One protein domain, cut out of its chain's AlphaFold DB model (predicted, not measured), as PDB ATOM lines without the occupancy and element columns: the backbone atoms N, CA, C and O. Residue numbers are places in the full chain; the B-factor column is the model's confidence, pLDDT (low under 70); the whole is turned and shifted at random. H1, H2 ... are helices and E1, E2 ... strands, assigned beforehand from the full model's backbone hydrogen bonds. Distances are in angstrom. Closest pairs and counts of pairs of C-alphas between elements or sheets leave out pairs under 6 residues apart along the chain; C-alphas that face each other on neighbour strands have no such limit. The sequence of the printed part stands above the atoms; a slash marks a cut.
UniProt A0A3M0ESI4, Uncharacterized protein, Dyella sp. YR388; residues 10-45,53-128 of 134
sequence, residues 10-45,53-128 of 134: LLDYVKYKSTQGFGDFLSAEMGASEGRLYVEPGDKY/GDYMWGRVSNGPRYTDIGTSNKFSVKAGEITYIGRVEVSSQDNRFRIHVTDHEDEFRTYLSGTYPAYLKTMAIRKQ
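This is residues 10 to 45 and 53 to 128 of the 134 residues of an uncharacterized protein of Dyella sp. YR388 (UniProt A0A3M0ESI4). Picture a small, flat sandwich in which a strongly twisted sheet of five strands, E1 to E5, stands partly face to face with the hairpin E7 and E8. At one end of the longest axis sits a small head made of the short parallel pair E6 and E9 with helices H2 and H3, while H1 only grazes the large sheet. The printed part has 112 residues, with three named helices and nine named strands in the order E1 H1 E2 E3 E4 E5 E6 E7 E8 H2 H3 E9, and its class is mixed, helices and strands. The large sheet is branched, with antiparallel neighbours throughout. The whole is only just compact, close to loose, with a radius of gyration of the C-alphas of 15.5 A and spans of 48 by 35 by 19 A.

Start at E1, residues 10 to 15, which has E2, residues 35 to 39, on one side; N 37 and O 11 are 2.8 A apart. On the other side of E1 is E3, residues 53 to 63, antiparallel at 143 degrees, with N 58 and O 12 at 2.9 A. H1, residues 22 to 28, only grazes this sheet with its residues 22 to 26. Look along E3 for staggered pairing: it forms a hairpin with E4, residues 66 to 71, where N 61 and O 68 are 2.8 A apart, and its residues 53 to 55 pair with E5, residues 75 to 77, where N 55 and O 75 are 2.8 A apart. E6, residues 81 to 84, runs on into E7, residues 87 to 93, at 37 degrees. E7 forms a hairpin with E8, residues 96 to 102; N 89 and O 100 are 2.7 A apart. This pair and the large sheet make the sandwich, two sheets face to face, with best planes 10 degrees apart; the closest C-alphas of E4 and E8 are those of Gly 70 and Ile 99, 7.1 A. H2, residues 105 to 115, and H3, residues 117 to 122, only just touch, only at the corner, with 3 pairs of C-alphas within 8 A; the closest are those of Ser 113 and Leu 120, 6.7 A. E9, residues 124 to 127, is parallel to E6, with N 84 and O 126 at 2.8 A. In H1, H2 and H3 every O i to N i+4 pair is within hydrogen-bond range.

Find C-alpha 10 at (13.942, -14.105, -16.775), where E1 begins its 16.9 A. E3 is the longest strand, 32.3 A from C-alpha 53 at (22.550, -30.180, -4.430). E7 and E8 measure 19.1 A each, and H2 measures 15.0 A. E9 ends at C-alpha 127, (9.407, -26.838, 2.936).

The two C-alphas farthest apart are those of Arg 65 and Lys 121, 49.7 A. Residues 46 to 52 are not printed, and C-alphas 45 and 53 are 20.9 A apart across this cut, between E2 and E3. Of the links that are printed whole, none is long. Mean pLDDT of the printed part is 73.2, with 47 residues under 70, among them 16 to 34, 58 to 64 and 90 to 99.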
ATOM      1  N   LEU A  10      12.939 -13.048 -16.866       68.94
ATOM      2  CA  LEU A  10      13.942 -14.105 -16.775       68.94
ATOM      3  C   LEU A  10      14.401 -14.260 -15.328       68.94
ATOM      4  O   LEU A  10      14.786 -13.271 -14.690       68.94
ATOM      5  N   LEU A  11      14.342 -15.491 -14.827       71.62
ATOM      6  CA  LEU A  11      14.866 -15.879 -13.526       71.62
ATOM      7  C   LEU A  11      15.856 -17.030 -13.720       71.62
ATOM      8  O   LEU A  11      15.481 -18.095 -14.209       71.62
ATOM      9  N   ASP A  12      17.111 -16.815 -13.340       74.12
ATOM     10  CA  ASP A  12      18.162 -17.821 -13.469       74.12
ATOM     11  C   ASP A  12      18.326 -18.563 -12.130       74.12
ATOM     12  O   ASP A  12      18.253 -17.964 -11.050       74.12
ATOM     13  N   TYR A  13      18.547 -19.878 -12.184       73.94
ATOM     14  CA  TYR A  13      18.987 -20.653 -11.022       73.94
ATOM     15  C   TYR A  13      20.349 -21.274 -11.282       73.94
ATOM     16  O   TYR A  13      20.679 -21.695 -12.395       73.94
ATOM     17  N   VAL A  14      21.148 -21.335 -10.222       71.69
ATOM     18  CA  VAL A  14      22.526 -21.808 -10.301       71.69
ATOM     19  C   VAL A  14      22.820 -22.719  -9.121       71.69
ATOM     20  O   VAL A  14      22.322 -22.512  -8.008       71.69
ATOM     21  N   LYS A  15      23.630 -23.746  -9.373       72.88
ATOM     22  CA  LYS A  15      24.086 -24.671  -8.343       72.88
ATOM     23  C   LYS A  15      25.191 -24.011  -7.520       72.88
ATOM     24  O   LYS A  15      26.239 -23.647  -8.045       72.88
ATOM     25  N   TYR A  16      24.971 -23.877  -6.220       67.06
ATOM     26  CA  TYR A  16      25.924 -23.273  -5.298       67.06
ATOM     27  C   TYR A  16      27.072 -24.245  -4.978       67.06
ATOM     28  O   TYR A  16      26.839 -25.393  -4.593       67.06
ATOM     29  N   LYS A  17      28.326 -23.782  -5.091       65.69
ATOM     30  CA  LYS A  17      29.535 -24.538  -4.709       65.69
ATOM     31  C   LYS A  17      30.201 -23.857  -3.508       65.69
ATOM     32  O   LYS A  17      30.564 -22.688  -3.577       65.69
ATOM     33  N   SER A  18      30.362 -24.586  -2.400       54.66
ATOM     34  CA  SER A  18      30.709 -24.034  -1.074       54.66
ATOM     35  C   SER A  18      32.117 -23.441  -0.926       54.66
ATOM     36  O   SER A  18      32.455 -22.964   0.154       54.66
ATOM     37  N   THR A  19      32.948 -23.465  -1.968       54.44
ATOM     38  CA  THR A  19      34.319 -22.930  -1.936       54.44
ATOM     39  C   THR A  19      34.416 -21.452  -2.316       54.44
ATOM     40  O   THR A  19      35.523 -20.929  -2.369       54.44
ATOM     41  N   GLN A  20      33.296 -20.775  -2.587       53.91
ATOM     42  CA  GLN A  20      33.284 -19.412  -3.126       53.91
ATOM     43  C   GLN A  20      32.489 -18.440  -2.245       53.91
ATOM     44  O   GLN A  20      31.362 -18.726  -1.826       53.91
ATOM     45  N   GLY A  21      33.085 -17.274  -1.969       54.03
ATOM     46  CA  GLY A  21      32.366 -16.135  -1.403       54.03
ATOM     47  C   GLY A  21      31.365 -15.559  -2.411       54.03
ATOM     48  O   GLY A  21      31.431 -15.850  -3.602       54.03
ATOM     49  N   PHE A  22      30.436 -14.715  -1.952       54.66
ATOM     50  CA  PHE A  22      29.403 -14.101  -2.805       54.66
ATOM     51  C   PHE A  22      29.979 -13.414  -4.061       54.66
ATOM     52  O   PHE A  22      29.420 -13.555  -5.146       54.66
ATOM     53  N   GLY A  23      31.122 -12.728  -3.935       53.34
ATOM     54  CA  GLY A  23      31.816 -12.095  -5.065       53.34
ATOM     55  C   GLY A  23      32.472 -13.088  -6.036       53.34
ATOM     56  O   GLY A  23      32.426 -12.880  -7.248       53.34
ATOM     57  N   ASP A  24      33.016 -14.195  -5.527       54.50
ATOM     58  CA  ASP A  24      33.614 -15.254  -6.352       54.50
ATOM     59  C   ASP A  24      32.536 -15.996  -7.152       54.50
ATOM     60  O   ASP A  24      32.705 -16.228  -8.345       54.50
ATOM     61  N   PHE A  25      31.390 -16.272  -6.521       57.91
ATOM     62  CA  PHE A  25      30.214 -16.849  -7.174       57.91
ATOM     63  C   PHE A  25      29.659 -15.926  -8.268       57.91
ATOM     64  O   PHE A  25      29.404 -16.371  -9.385       57.91
ATOM     65  N   LEU A  26      29.519 -14.628  -7.972       55.66
ATOM     66  CA  LEU A  26      29.036 -13.642  -8.939       55.66
ATOM     67  C   LEU A  26      29.954 -13.525 -10.153       55.66
ATOM     68  O   LEU A  26      29.448 -13.497 -11.265       55.66
ATOM     69  N   SER A  27      31.275 -13.469  -9.955       54.78
ATOM     70  CA  SER A  27      32.240 -13.360 -11.061       54.78
ATOM     71  C   SER A  27      32.338 -14.628 -11.916       54.78
ATOM     72  O   SER A  27      32.532 -14.523 -13.126       54.78
ATOM     73  N   ALA A  28      32.168 -15.810 -11.312       54.94
ATOM     74  CA  ALA A  28      32.205 -17.087 -12.018       54.94
ATOM     75  C   ALA A  28      30.934 -17.336 -12.850       54.94
ATOM     76  O   ALA A  28      31.037 -17.780 -13.992       54.94
ATOM     77  N   GLU A  29      29.755 -16.982 -12.322       57.28
ATOM     78  CA  GLU A  29      28.463 -17.367 -12.910       57.28
ATOM     79  C   GLU A  29      27.771 -16.290 -13.750       57.28
ATOM     80  O   GLU A  29      26.627 -16.481 -14.163       57.28
ATOM     81  N   MET A  30      28.477 -15.218 -14.140       51.12
ATOM     82  CA  MET A  30      27.975 -14.237 -15.126       51.12
ATOM     83  C   MET A  30      27.671 -14.836 -16.523       51.12
ATOM     84  O   MET A  30      27.255 -14.101 -17.418       51.12
ATOM     85  N   GLY A  31      27.839 -16.151 -16.724       47.38
ATOM     86  CA  GLY A  31      27.464 -16.864 -17.952       47.38
ATOM     87  C   GLY A  31      27.076 -18.345 -17.802       47.38
ATOM     88  O   GLY A  31      26.945 -19.011 -18.827       47.38
ATOM     89  N   ALA A  32      26.897 -18.881 -16.587       52.44
ATOM     90  CA  ALA A  32      26.801 -20.332 -16.346       52.44
ATOM     91  C   ALA A  32      25.602 -20.750 -15.463       52.44
ATOM     92  O   ALA A  32      25.709 -21.540 -14.530       52.44
ATOM     93  N   SER A  33      24.410 -20.243 -15.789       62.72
ATOM     94  CA  SER A  33      23.154 -20.732 -15.200       62.72
ATOM     95  C   SER A  33      22.963 -22.239 -15.443       62.72
ATOM     96  O   SER A  33      23.127 -22.682 -16.581       62.72
ATOM     97  N   GLU A  34      22.528 -23.013 -14.435       69.62
ATOM     98  CA  GLU A  34      22.059 -24.396 -14.677       69.62
ATOM     99  C   GLU A  34      20.775 -24.394 -15.510       69.62
ATOM    100  O   GLU A  34      20.548 -25.289 -16.322       69.62
ATOM    101  N   GLY A  35      19.949 -23.366 -15.332       71.19
ATOM    102  CA  GLY A  35      18.784 -23.143 -16.161       71.19
ATOM    103  C   GLY A  35      18.209 -21.748 -15.987       71.19
ATOM    104  O   GLY A  35      18.527 -21.016 -15.046       71.19
ATOM    105  N   ARG A  36      17.342 -21.401 -16.935       74.44
ATOM    106  CA  ARG A  36      16.637 -20.127 -17.020       74.44
ATOM    107  C   ARG A  36      15.144 -20.393 -17.097       74.44
ATOM    108  O   ARG A  36      14.696 -21.163 -17.944       74.44
ATOM    109  N   LEU A  37      14.390 -19.738 -16.227       72.94
ATOM    110  CA  LEU A  37      12.938 -19.777 -16.211       72.94
ATOM    111  C   LEU A  37      12.388 -18.514 -16.880       72.94
ATOM    112  O   LEU A  37      12.782 -17.396 -16.535       72.94
ATOM    113  N   TYR A  38      11.464 -18.709 -17.817       72.31
ATOM    114  CA  TYR A  38      10.609 -17.652 -18.348       72.31
ATOM    115  C   TYR A  38       9.378 -17.561 -17.444       72.31
ATOM    116  O   TYR A  38       8.632 -18.525 -17.321       72.31
ATOM    117  N   VAL A  39       9.223 -16.429 -16.764       72.12
ATOM    118  CA  VAL A  39       8.137 -16.153 -15.817       72.12
ATOM    119  C   VAL A  39       7.162 -15.207 -16.490       72.12
ATOM    120  O   VAL A  39       7.497 -14.040 -16.697       72.12
ATOM    121  N   GLU A  40       5.965 -15.674 -16.824       70.38
ATOM    122  CA  GLU A  40       4.939 -14.787 -17.366       70.38
ATOM    123  C   GLU A  40       4.229 -14.004 -16.247       70.38
ATOM    124  O   GLU A  40       4.127 -14.477 -15.107       70.38
ATOM    125  N   PRO A  41       3.718 -12.791 -16.524       65.44
ATOM    126  CA  PRO A  41       2.925 -12.049 -15.556       65.44
ATOM    127  C   PRO A  41       1.669 -12.844 -15.177       65.44
ATOM    128  O   PRO A  41       0.784 -13.061 -15.998       65.44
ATOM    129  N   GLY A  42       1.575 -13.250 -13.909       66.00
ATOM    130  CA  GLY A  42       0.442 -14.021 -13.389       66.00
ATOM    131  C   GLY A  42       0.728 -15.505 -13.167       66.00
ATOM    132  O   GLY A  42      -0.060 -16.152 -12.470       66.00
ATOM    133  N   ASP A  43       1.861 -16.020 -13.649       66.75
ATOM    134  CA  ASP A  43       2.343 -17.337 -13.247       66.75
ATOM    135  C   ASP A  43       2.567 -17.384 -11.728       66.75
ATOM    136  O   ASP A  43       3.039 -16.430 -11.099       66.75
ATOM    137  N   LYS A  44       2.193 -18.512 -11.115       71.00
ATOM    138  CA  LYS A  44       2.211 -18.669  -9.649       71.00
ATOM    139  C   LYS A  44       3.144 -19.769  -9.163       71.00
ATOM    140  O   LYS A  44       3.744 -19.611  -8.103       71.00
ATOM    141  N   TYR A  45       3.249 -20.872  -9.903       79.38
ATOM    142  CA  TYR A  45       3.993 -22.056  -9.481       79.38
ATOM    143  C   TYR A  45       4.662 -22.746 -10.665       79.38
ATOM    144  O   TYR A  45       4.028 -22.983 -11.689       79.38
ATOM    145  N   GLY A  53      21.543 -31.165  -4.796       86.75
ATOM    146  CA  GLY A  53      22.550 -30.180  -4.430       86.75
ATOM    147  C   GLY A  53      21.980 -28.916  -3.803       86.75
ATOM    148  O   GLY A  53      20.783 -28.793  -3.556       86.75
ATOM    149  N   ASP A  54      22.876 -27.970  -3.547       84.50
ATOM    150  CA  ASP A  54      22.521 -26.651  -3.048       84.50
ATOM    151  C   ASP A  54      22.331 -25.678  -4.212       84.50
ATOM    152  O   ASP A  54      23.135 -25.650  -5.143       84.50
ATOM    153  N   TYR A  55      21.290 -24.859  -4.141       79.50
ATOM    154  CA  TYR A  55      20.885 -23.932  -5.186       79.50
ATOM    155  C   TYR A  55      20.591 -22.547  -4.618       79.50
ATOM    156  O   TYR A  55      20.261 -22.379  -3.440       79.50
ATOM    157  N   MET A  56      20.715 -21.549  -5.487       76.19
ATOM    158  CA  MET A  56      20.306 -20.170  -5.246       76.19
ATOM    159  C   MET A  56      19.631 -19.626  -6.505       76.19
ATOM    160  O   MET A  56      20.009 -19.980  -7.624       76.19
ATOM    161  N   TRP A  57      18.654 -18.742  -6.318       74.69
ATOM    162  CA  TRP A  57      18.121 -17.934  -7.409       74.69
ATOM    163  C   TRP A  57      18.952 -16.679  -7.563       74.69
ATOM    164  O   TRP A  57      19.339 -16.061  -6.568       74.69
ATOM    165  N   GLY A  58      19.186 -16.292  -8.809       69.06
ATOM    166  CA  GLY A  58      19.905 -15.082  -9.151       69.06
ATOM    167  C   GLY A  58      19.278 -14.395 -10.352       69.06
ATOM    168  O   GLY A  58      18.687 -15.020 -11.232       69.06
ATOM    169  N   ARG A  59      19.425 -13.077 -10.403       69.69
ATOM    170  CA  ARG A  59      19.212 -12.313 -11.625       69.69
ATOM    171  C   ARG A  59      20.184 -11.153 -11.681       69.69
ATOM    172  O   ARG A  59      20.388 -10.457 -10.690       69.69
ATOM    173  N   VAL A  60      20.694 -10.916 -12.882       63.62
ATOM    174  CA  VAL A  60      21.394  -9.688 -13.248       63.62
ATOM    175  C   VAL A  60      20.540  -8.943 -14.267       63.62
ATOM    176  O   VAL A  60      20.123  -9.512 -15.275       63.62
ATOM    177  N   SER A  61      20.254  -7.672 -14.005       62.72
ATOM    178  CA  SER A  61      19.559  -6.786 -14.937       62.72
ATOM    179  C   SER A  61      20.450  -5.594 -15.256       62.72
ATOM    180  O   SER A  61      20.758  -4.795 -14.377       62.72
ATOM    181  N   ASN A  62      20.839  -5.456 -16.522       57.88
ATOM    182  CA  ASN A  62      21.630  -4.326 -17.001       57.88
ATOM    183  C   ASN A  62      20.742  -3.369 -17.795       57.88
ATOM    184  O   ASN A  62      20.136  -3.759 -18.792       57.88
ATOM    185  N   GLY A  63      20.680  -2.117 -17.356       58.81
ATOM    186  CA  GLY A  63      20.088  -1.016 -18.102       58.81
ATOM    187  C   GLY A  63      21.140   0.018 -18.516       58.81
ATOM    188  O   GLY A  63      22.283  -0.036 -18.068       58.81
ATOM    189  N   PRO A  64      20.766   1.027 -19.324       58.06
ATOM    190  CA  PRO A  64      21.712   2.010 -19.864       58.06
ATOM    191  C   PRO A  64      22.481   2.826 -18.811       58.06
ATOM    192  O   PRO A  64      23.469   3.476 -19.139       58.06
ATOM    193  N   ARG A  65      21.996   2.861 -17.561       70.00
ATOM    194  CA  ARG A  65      22.573   3.645 -16.453       70.00
ATOM    195  C   ARG A  65      22.624   2.895 -15.121       70.00
ATOM    196  O   ARG A  65      22.873   3.521 -14.095       70.00
ATOM    197  N   TYR A  66      22.331   1.598 -15.108       60.12
ATOM    198  CA  TYR A  66      22.299   0.823 -13.871       60.12
ATOM    199  C   TYR A  66      22.569  -0.658 -14.132       60.12
ATOM    200  O   TYR A  66      22.222  -1.190 -15.185       60.12
ATOM    201  N   THR A  67      23.129  -1.314 -13.125       60.88
ATOM    202  CA  THR A  67      23.180  -2.768 -13.001       60.88
ATOM    203  C   THR A  67      22.493  -3.115 -11.692       60.88
ATOM    204  O   THR A  67      22.854  -2.570 -10.650       60.88
ATOM    205  N   ASP A  68      21.483  -3.972 -11.760       61.47
ATOM    206  CA  ASP A  68      20.736  -4.469 -10.609       61.47
ATOM    207  C   ASP A  68      20.988  -5.970 -10.457       61.47
ATOM    208  O   ASP A  68      20.972  -6.714 -11.444       61.47
ATOM    209  N   ILE A  69      21.261  -6.400  -9.228       65.12
ATOM    210  CA  ILE A  69      21.611  -7.781  -8.897       65.12
ATOM    211  C   ILE A  69      20.737  -8.200  -7.722       65.12
ATOM    212  O   ILE A  69      20.817  -7.617  -6.644       65.12
ATOM    213  N   GLY A  70      19.929  -9.238  -7.928       64.00
ATOM    214  CA  GLY A  70      19.089  -9.828  -6.889       64.00
ATOM    215  C   GLY A  70      19.390 -11.311  -6.728       64.00
ATOM    216  O   GLY A  70      19.440 -12.037  -7.722       64.00
ATOM    217  N   THR A  71      19.568 -11.773  -5.490       65.50
ATOM    218  CA  THR A  71      19.794 -13.193  -5.176       65.50
ATOM    219  C   THR A  71      18.941 -13.658  -4.003       65.50
ATOM    220  O   THR A  71      18.697 -12.894  -3.069       65.50
ATOM    221  N   SER A  72      18.519 -14.923  -4.009       69.88
ATOM    222  CA  SER A  72      17.861 -15.544  -2.854       69.88
ATOM    223  C   SER A  72      18.870 -16.082  -1.837       69.88
ATOM    224  O   SER A  72      20.057 -16.212  -2.122       69.88
ATOM    225  N   ASN A  73      18.383 -16.486  -0.661       72.06
ATOM    226  CA  ASN A  73      19.136 -17.387   0.212       72.06
ATOM    227  C   ASN A  73      19.335 -18.765  -0.450       72.06
ATOM    228  O   ASN A  73      18.603 -19.143  -1.367       72.06
ATOM    229  N   LYS A  74      20.323 -19.518   0.044       77.62
ATOM    230  CA  LYS A  74      20.590 -20.900  -0.371       77.62
ATOM    231  C   LYS A  74      19.475 -21.847   0.079       77.62
ATOM    232  O   LYS A  74      19.019 -21.762   1.219       77.62
ATOM    233  N   PHE A  75      19.117 -22.794  -0.780       81.38
ATOM    234  CA  PHE A  75      18.228 -23.918  -0.476       81.38
ATOM    235  C   PHE A  75      18.827 -25.231  -0.993       81.38
ATOM    236  O   PHE A  75      19.679 -25.222  -1.877       81.38
ATOM    237  N   SER A  76      18.411 -26.362  -0.425       87.19
ATOM    238  CA  SER A  76      18.980 -27.681  -0.725       87.19
ATOM    239  C   SER A  76      17.926 -28.599  -1.324       87.19
ATOM    240  O   SER A  76      16.912 -28.878  -0.683       87.19
ATOM    241  N   VAL A  77      18.213 -29.134  -2.507       87.94
ATOM    242  CA  VAL A  77      17.392 -30.126  -3.202       87.94
ATOM    243  C   VAL A  77      17.962 -31.522  -2.967       87.94
ATOM    244  O   VAL A  77      19.165 -31.747  -3.105       87.94
ATOM    245  N   LYS A  78      17.085 -32.468  -2.625       89.31
ATOM    246  CA  LYS A  78      17.408 -33.886  -2.442       89.31
ATOM    247  C   LYS A  78      16.717 -34.738  -3.499       89.31
ATOM    248  O   LYS A  78      15.602 -34.426  -3.915       89.31
ATOM    249  N   ALA A  79      17.350 -35.842  -3.885       88.06
ATOM    250  CA  ALA A  79      16.721 -36.825  -4.756       88.06
ATOM    251  C   ALA A  79      15.440 -37.395  -4.116       88.06
ATOM    252  O   ALA A  79      15.414 -37.712  -2.928       88.06
ATOM    253  N   GLY A  80      14.377 -37.534  -4.913       87.31
ATOM    254  CA  GLY A  80      13.101 -38.098  -4.453       87.31
ATOM    255  C   GLY A  80      12.220 -37.148  -3.630       87.31
ATOM    256  O   GLY A  80      11.175 -37.577  -3.142       87.31
ATOM    257  N   GLU A  81      12.598 -35.877  -3.481       91.00
ATOM    258  CA  GLU A  81      11.827 -34.872  -2.740       91.00
ATOM    259  C   GLU A  81      11.439 -33.687  -3.637       91.00
ATOM    260  O   GLU A  81      12.234 -33.203  -4.442       91.00
ATOM    261  N   ILE A  82      10.231 -33.155  -3.438       89.50
ATOM    262  CA  ILE A  82       9.834 -31.850  -3.972       89.50
ATOM    263  C   ILE A  82      10.202 -30.795  -2.928       89.50
ATOM    264  O   ILE A  82       9.598 -30.732  -1.855       89.50
ATOM    265  N   THR A  83      11.181 -29.947  -3.235       90.62
ATOM    266  CA  THR A  83      11.575 -28.845  -2.345       90.62
ATOM    267  C   THR A  83      10.738 -27.603  -2.648       90.62
ATOM    268  O   THR A  83      10.877 -26.999  -3.707       90.62
ATOM    269  N   TYR A  84       9.863 -27.215  -1.719       88.88
ATOM    270  CA  TYR A  84       9.073 -25.990  -1.804       88.88
ATOM    271  C   TYR A  84       9.822 -24.821  -1.161       88.88
ATOM    272  O   TYR A  84      10.087 -24.827   0.042       88.88
ATOM    273  N   ILE A  85      10.128 -23.806  -1.961       84.00
ATOM    274  CA  ILE A  85      10.949 -22.652  -1.560       84.00
ATOM    275  C   ILE A  85      10.148 -21.361  -1.345       84.00
ATOM    276  O   ILE A  85      10.718 -20.351  -0.933       84.00
ATOM    277  N   GLY A  86       8.837 -21.399  -1.597       81.12
ATOM    278  CA  GLY A  86       7.959 -20.230  -1.633       81.12
ATOM    279  C   GLY A  86       7.484 -19.893  -3.048       81.12
ATOM    280  O   GLY A  86       8.031 -20.372  -4.042       81.12
ATOM    281  N   ARG A  87       6.441 -19.067  -3.140       78.19
ATOM    282  CA  ARG A  87       5.991 -18.446  -4.385       78.19
ATOM    283  C   ARG A  87       6.914 -17.275  -4.695       78.19
ATOM    284  O   ARG A  87       7.000 -16.336  -3.911       78.19
ATOM    285  N   VAL A  88       7.607 -17.356  -5.826       71.69
ATOM    286  CA  VAL A  88       8.493 -16.290  -6.296       71.69
ATOM    287  C   VAL A  88       7.657 -15.294  -7.091       71.69
ATOM    288  O   VAL A  88       7.253 -15.564  -8.218       71.69
ATOM    289  N   GLU A  89       7.374 -14.149  -6.488       70.50
ATOM    290  CA  GLU A  89       6.721 -13.027  -7.138       70.50
ATOM    291  C   GLU A  89       7.774 -12.077  -7.686       70.50
ATOM    292  O   GLU A  89       8.647 -11.572  -6.976       70.50
ATOM    293  N   VAL A  90       7.679 -11.844  -8.982       66.94
ATOM    294  CA  VAL A  90       8.587 -10.982  -9.707       66.94
ATOM    295  C   VAL A  90       7.844  -9.720 -10.109       66.94
ATOM    296  O   VAL A  90       6.787  -9.789 -10.730       66.94
ATOM    297  N   SER A  91       8.403  -8.559  -9.776       66.50
ATOM    298  CA  SER A  91       7.866  -7.268 -10.212       66.50
ATOM    299  C   SER A  91       8.961  -6.371 -10.778       66.50
ATOM    300  O   SER A  91      10.124  -6.444 -10.377       66.50
ATOM    301  N   SER A  92       8.580  -5.520 -11.732       61.31
ATOM    302  CA  SER A  92       9.432  -4.465 -12.280       61.31
ATOM    303  C   SER A  92       8.705  -3.134 -12.152       61.31
ATOM    304  O   SER A  92       7.627  -2.963 -12.718       61.31
ATOM    305  N   GLN A  93       9.282  -2.204 -11.396       63.41
ATOM    306  CA  GLN A  93       8.784  -0.835 -11.261       63.41
ATOM    307  C   GLN A  93       9.967   0.125 -11.376       63.41
ATOM    308  O   GLN A  93      11.005  -0.103 -10.759       63.41
ATOM    309  N   ASP A  94       9.827   1.184 -12.177       63.84
ATOM    310  CA  ASP A  94      10.858   2.214 -12.375       63.84
ATOM    311  C   ASP A  94      12.242   1.643 -12.724       63.84
ATOM    312  O   ASP A  94      13.264   2.069 -12.182       63.84
ATOM    313  N   ASN A  95      12.279   0.647 -13.618       57.16
ATOM    314  CA  ASN A  95      13.494  -0.067 -14.024       57.16
ATOM    315  C   ASN A  95      14.197  -0.860 -12.902       57.16
ATOM    316  O   ASN A  95      15.308  -1.348 -13.105       57.16
ATOM    317  N   ARG A  96      13.565  -1.035 -11.737       56.72
ATOM    318  CA  ARG A  96      14.073  -1.874 -10.644       56.72
ATOM    319  C   ARG A  96      13.338  -3.196 -10.609       56.72
ATOM    320  O   ARG A  96      12.108  -3.227 -10.659       56.72
ATOM    321  N   PHE A  97      14.100  -4.272 -10.487       60.78
ATOM    322  CA  PHE A  97      13.560  -5.611 -10.380       60.78
ATOM    323  C   PHE A  97      13.426  -5.990  -8.909       60.78
ATOM    324  O   PHE A  97      14.333  -5.758  -8.115       60.78
ATOM    325  N   ARG A  98      12.300  -6.581  -8.517       64.75
ATOM    326  CA  ARG A  98      12.137  -7.132  -7.170       64.75
ATOM    327  C   ARG A  98      11.707  -8.581  -7.249       64.75
ATOM    328  O   ARG A  98      10.714  -8.899  -7.901       64.75
ATOM    329  N   ILE A  99      12.450  -9.419  -6.534       67.12
ATOM    330  CA  ILE A  99      12.072 -10.792  -6.220       67.12
ATOM    331  C   ILE A  99      11.498 -10.776  -4.812       67.12
ATOM    332  O   ILE A  99      12.200 -10.454  -3.854       67.12
ATOM    333  N   HIS A 100      10.230 -11.130  -4.681       71.75
ATOM    334  CA  HIS A 100       9.599 -11.363  -3.397       71.75
ATOM    335  C   HIS A 100       9.258 -12.845  -3.281       71.75
ATOM    336  O   HIS A 100       8.795 -13.450  -4.240       71.75
ATOM    337  N   VAL A 101       9.530 -13.451  -2.129       73.19
ATOM    338  CA  VAL A 101       9.201 -14.859  -1.890       73.19
ATOM    339  C   VAL A 101       8.197 -14.925  -0.755       73.19
ATOM    340  O   VAL A 101       8.505 -14.523   0.367       73.19
ATOM    341  N   THR A 102       7.002 -15.423  -1.058       78.50
ATOM    342  CA  THR A 102       5.898 -15.570  -0.102       78.50
ATOM    343  C   THR A 102       5.579 -17.037   0.144       78.50
ATOM    344  O   THR A 102       5.755 -17.895  -0.720       78.50
ATOM    345  N   ASP A 103       5.123 -17.353   1.353       84.56
ATOM    346  CA  ASP A 103       4.723 -18.711   1.713       84.56
ATOM    347  C   ASP A 103       3.250 -18.941   1.367       84.56
ATOM    348  O   ASP A 103       2.361 -18.358   1.979       84.56
ATOM    349  N   HIS A 104       3.012 -19.797   0.379       86.19
ATOM    350  CA  HIS A 104       1.698 -20.235  -0.091       86.19
ATOM    351  C   HIS A 104       1.712 -21.753  -0.317       86.19
ATOM    352  O   HIS A 104       1.336 -22.245  -1.384       86.19
ATOM    353  N   GLU A 105       2.227 -22.506   0.659       87.56
ATOM    354  CA  GLU A 105       2.388 -23.960   0.546       87.56
ATOM    355  C   GLU A 105       1.065 -24.692   0.264       87.56
ATOM    356  O   GLU A 105       1.048 -25.617  -0.545       87.56
ATOM    357  N   ASP A 106      -0.046 -24.279   0.878       88.44
ATOM    358  CA  ASP A 106      -1.347 -24.943   0.701       88.44
ATOM    359  C   ASP A 106      -1.877 -24.804  -0.735       88.44
ATOM    360  O   ASP A 106      -2.334 -25.773  -1.353       88.44
ATOM    361  N   GLU A 107      -1.752 -23.607  -1.309       89.00
ATOM    362  CA  GLU A 107      -2.071 -23.346  -2.715       89.00
ATOM    363  C   GLU A 107      -1.136 -24.133  -3.648       89.00
ATOM    364  O   GLU A 107      -1.592 -24.726  -4.627       89.00
ATOM    365  N   PHE A 108       0.158 -24.225  -3.314       88.12
ATOM    366  CA  PHE A 108       1.119 -25.030  -4.072       88.12
ATOM    367  C   PHE A 108       0.789 -26.527  -4.035       88.12
ATOM    368  O   PHE A 108       0.836 -27.196  -5.067       88.12
ATOM    369  N   ARG A 109       0.415 -27.070  -2.872       89.56
ATOM    370  CA  ARG A 109      -0.022 -28.469  -2.729       89.56
ATOM    371  C   ARG A 109      -1.265 -28.746  -3.566       89.56
ATOM    372  O   ARG A 109      -1.333 -29.777  -4.235       89.56
ATOM    373  N   THR A 110      -2.209 -27.806  -3.574       90.81
ATOM    374  CA  THR A 110      -3.407 -27.876  -4.418       90.81
ATOM    375  C   THR A 110      -3.023 -27.905  -5.898       90.81
ATOM    376  O   THR A 110      -3.436 -28.816  -6.616       90.81
ATOM    377  N   TYR A 111      -2.151 -26.991  -6.338       89.56
ATOM    378  CA  TYR A 111      -1.618 -26.972  -7.702       89.56
ATOM    379  C   TYR A 111      -0.921 -28.290  -8.077       89.56
ATOM    380  O   TYR A 111      -1.241 -28.882  -9.106       89.56
ATOM    381  N   LEU A 112      -0.029 -28.806  -7.225       89.69
ATOM    382  CA  LEU A 112       0.652 -30.084  -7.454       89.69
ATOM    383  C   LEU A 112      -0.326 -31.249  -7.598       89.69
ATOM    384  O   LEU A 112      -0.107 -32.128  -8.426       89.69
ATOM    385  N   SER A 113      -1.398 -31.262  -6.807       90.25
ATOM    386  CA  SER A 113      -2.388 -32.340  -6.851       90.25
ATOM    387  C   SER A 113      -3.186 -32.365  -8.150       90.25
ATOM    388  O   SER A 113      -3.505 -33.448  -8.637       90.25
ATOM    389  N   GLY A 114      -3.452 -31.195  -8.737       90.06
ATOM    390  CA  GLY A 114      -4.127 -31.080 -10.026       90.06
ATOM    391  C   GLY A 114      -3.191 -31.330 -11.207       90.06
ATOM    392  O   GLY A 114      -3.546 -32.064 -12.126       90.06
ATOM    393  N   THR A 115      -1.991 -30.748 -11.174       89.12
ATOM    394  CA  THR A 115      -1.090 -30.701 -12.337       89.12
ATOM    395  C   THR A 115      -0.101 -31.868 -12.379       89.12
ATOM    396  O   THR A 115       0.165 -32.412 -13.448       89.12
ATOM    397  N   TYR A 116       0.427 -32.296 -11.226       87.25
ATOM    398  CA  TYR A 116       1.456 -33.343 -11.117       87.25
ATOM    399  C   TYR A 116       1.099 -34.431 -10.080       87.25
ATOM    400  O   TYR A 116       1.904 -34.741  -9.192       87.25
ATOM    401  N   PRO A 117      -0.077 -35.083 -10.182       87.69
ATOM    402  CA  PRO A 117      -0.555 -36.034  -9.173       87.69
ATOM    403  C   PRO A 117       0.364 -37.249  -8.983       87.69
ATOM    404  O   PRO A 117       0.374 -37.855  -7.914       87.69
ATOM    405  N   ALA A 118       1.139 -37.626 -10.006       87.19
ATOM    406  CA  ALA A 118       2.100 -38.722  -9.914       87.19
ATOM    407  C   ALA A 118       3.249 -38.411  -8.943       87.19
ATOM    408  O   ALA A 118       3.645 -39.292  -8.186       87.19
ATOM    409  N   TYR A 119       3.741 -37.168  -8.913       85.00
ATOM    410  CA  TYR A 119       4.839 -36.781  -8.025       85.00
ATOM    411  C   TYR A 119       4.403 -36.744  -6.561       85.00
ATOM    412  O   TYR A 119       5.140 -37.213  -5.702       85.00
ATOM    413  N   LEU A 120       3.174 -36.309  -6.264       83.56
ATOM    414  CA  LEU A 120       2.647 -36.370  -4.892       83.56
ATOM    415  C   LEU A 120       2.523 -37.794  -4.344       83.56
ATOM    416  O   LEU A 120       2.548 -37.986  -3.131       83.56
ATOM    417  N   LYS A 121       2.363 -38.795  -5.215       84.62
ATOM    418  CA  LYS A 121       2.268 -40.199  -4.793       84.62
ATOM    419  C   LYS A 121       3.623 -40.799  -4.437       84.62
ATOM    420  O   LYS A 121       3.664 -41.767  -3.686       84.62
ATOM    421  N   THR A 122       4.706 -40.280  -5.009       86.19
ATOM    422  CA  THR A 122       6.030 -40.916  -4.955       86.19
ATOM    423  C   THR A 122       7.076 -40.094  -4.218       86.19
ATOM    424  O   THR A 122       8.093 -40.655  -3.817       86.19
ATOM    425  N   MET A 123       6.846 -38.796  -4.024       87.50
ATOM    426  CA  MET A 123       7.825 -37.869  -3.461       87.50
ATOM    427  C   MET A 123       7.285 -37.165  -2.220       87.50
ATOM    428  O   MET A 123       6.129 -36.740  -2.167       87.50
ATOM    429  N   ALA A 124       8.152 -36.987  -1.223       87.50
ATOM    430  CA  ALA A 124       7.852 -36.146  -0.072       87.50
ATOM    431  C   ALA A 124       7.979 -34.661  -0.449       87.50
ATOM    432  O   ALA A 124       8.874 -34.282  -1.205       87.50
ATOM    433  N   ILE A 125       7.112 -33.810   0.106       88.69
ATOM    434  CA  ILE A 125       7.267 -32.353   0.002       88.69
ATOM    435  C   ILE A 125       8.056 -31.857   1.205       88.69
ATOM    436  O   ILE A 125       7.646 -32.065   2.350       88.69
ATOM    437  N   ARG A 126       9.146 -31.141   0.940       89.81
ATOM    438  CA  ARG A 126       9.964 -30.482   1.952       89.81
ATOM    439  C   ARG A 126       9.875 -28.972   1.806       89.81
ATOM    440  O   ARG A 126      10.255 -28.417   0.781       89.81
ATOM    441  N   LYS A 127       9.435 -28.299   2.865       87.69
ATOM    442  CA  LYS A 127       9.407 -26.838   2.936       87.69
ATOM    443  C   LYS A 127      10.778 -26.280   3.322       87.69
ATOM    444  O   LYS A 127      11.340 -26.654   4.350       87.69
ATOM    445  N   GLN A 128      11.276 -25.343   2.528       83.94
ATOM    446  CA  GLN A 128      12.433 -24.496   2.812       83.94
ATOM    447  C   GLN A 128      12.129 -23.059   2.367       83.94
ATOM    448  O   GLN A 128      12.757 -22.540   1.449       83.94
TER     449      GLN A 128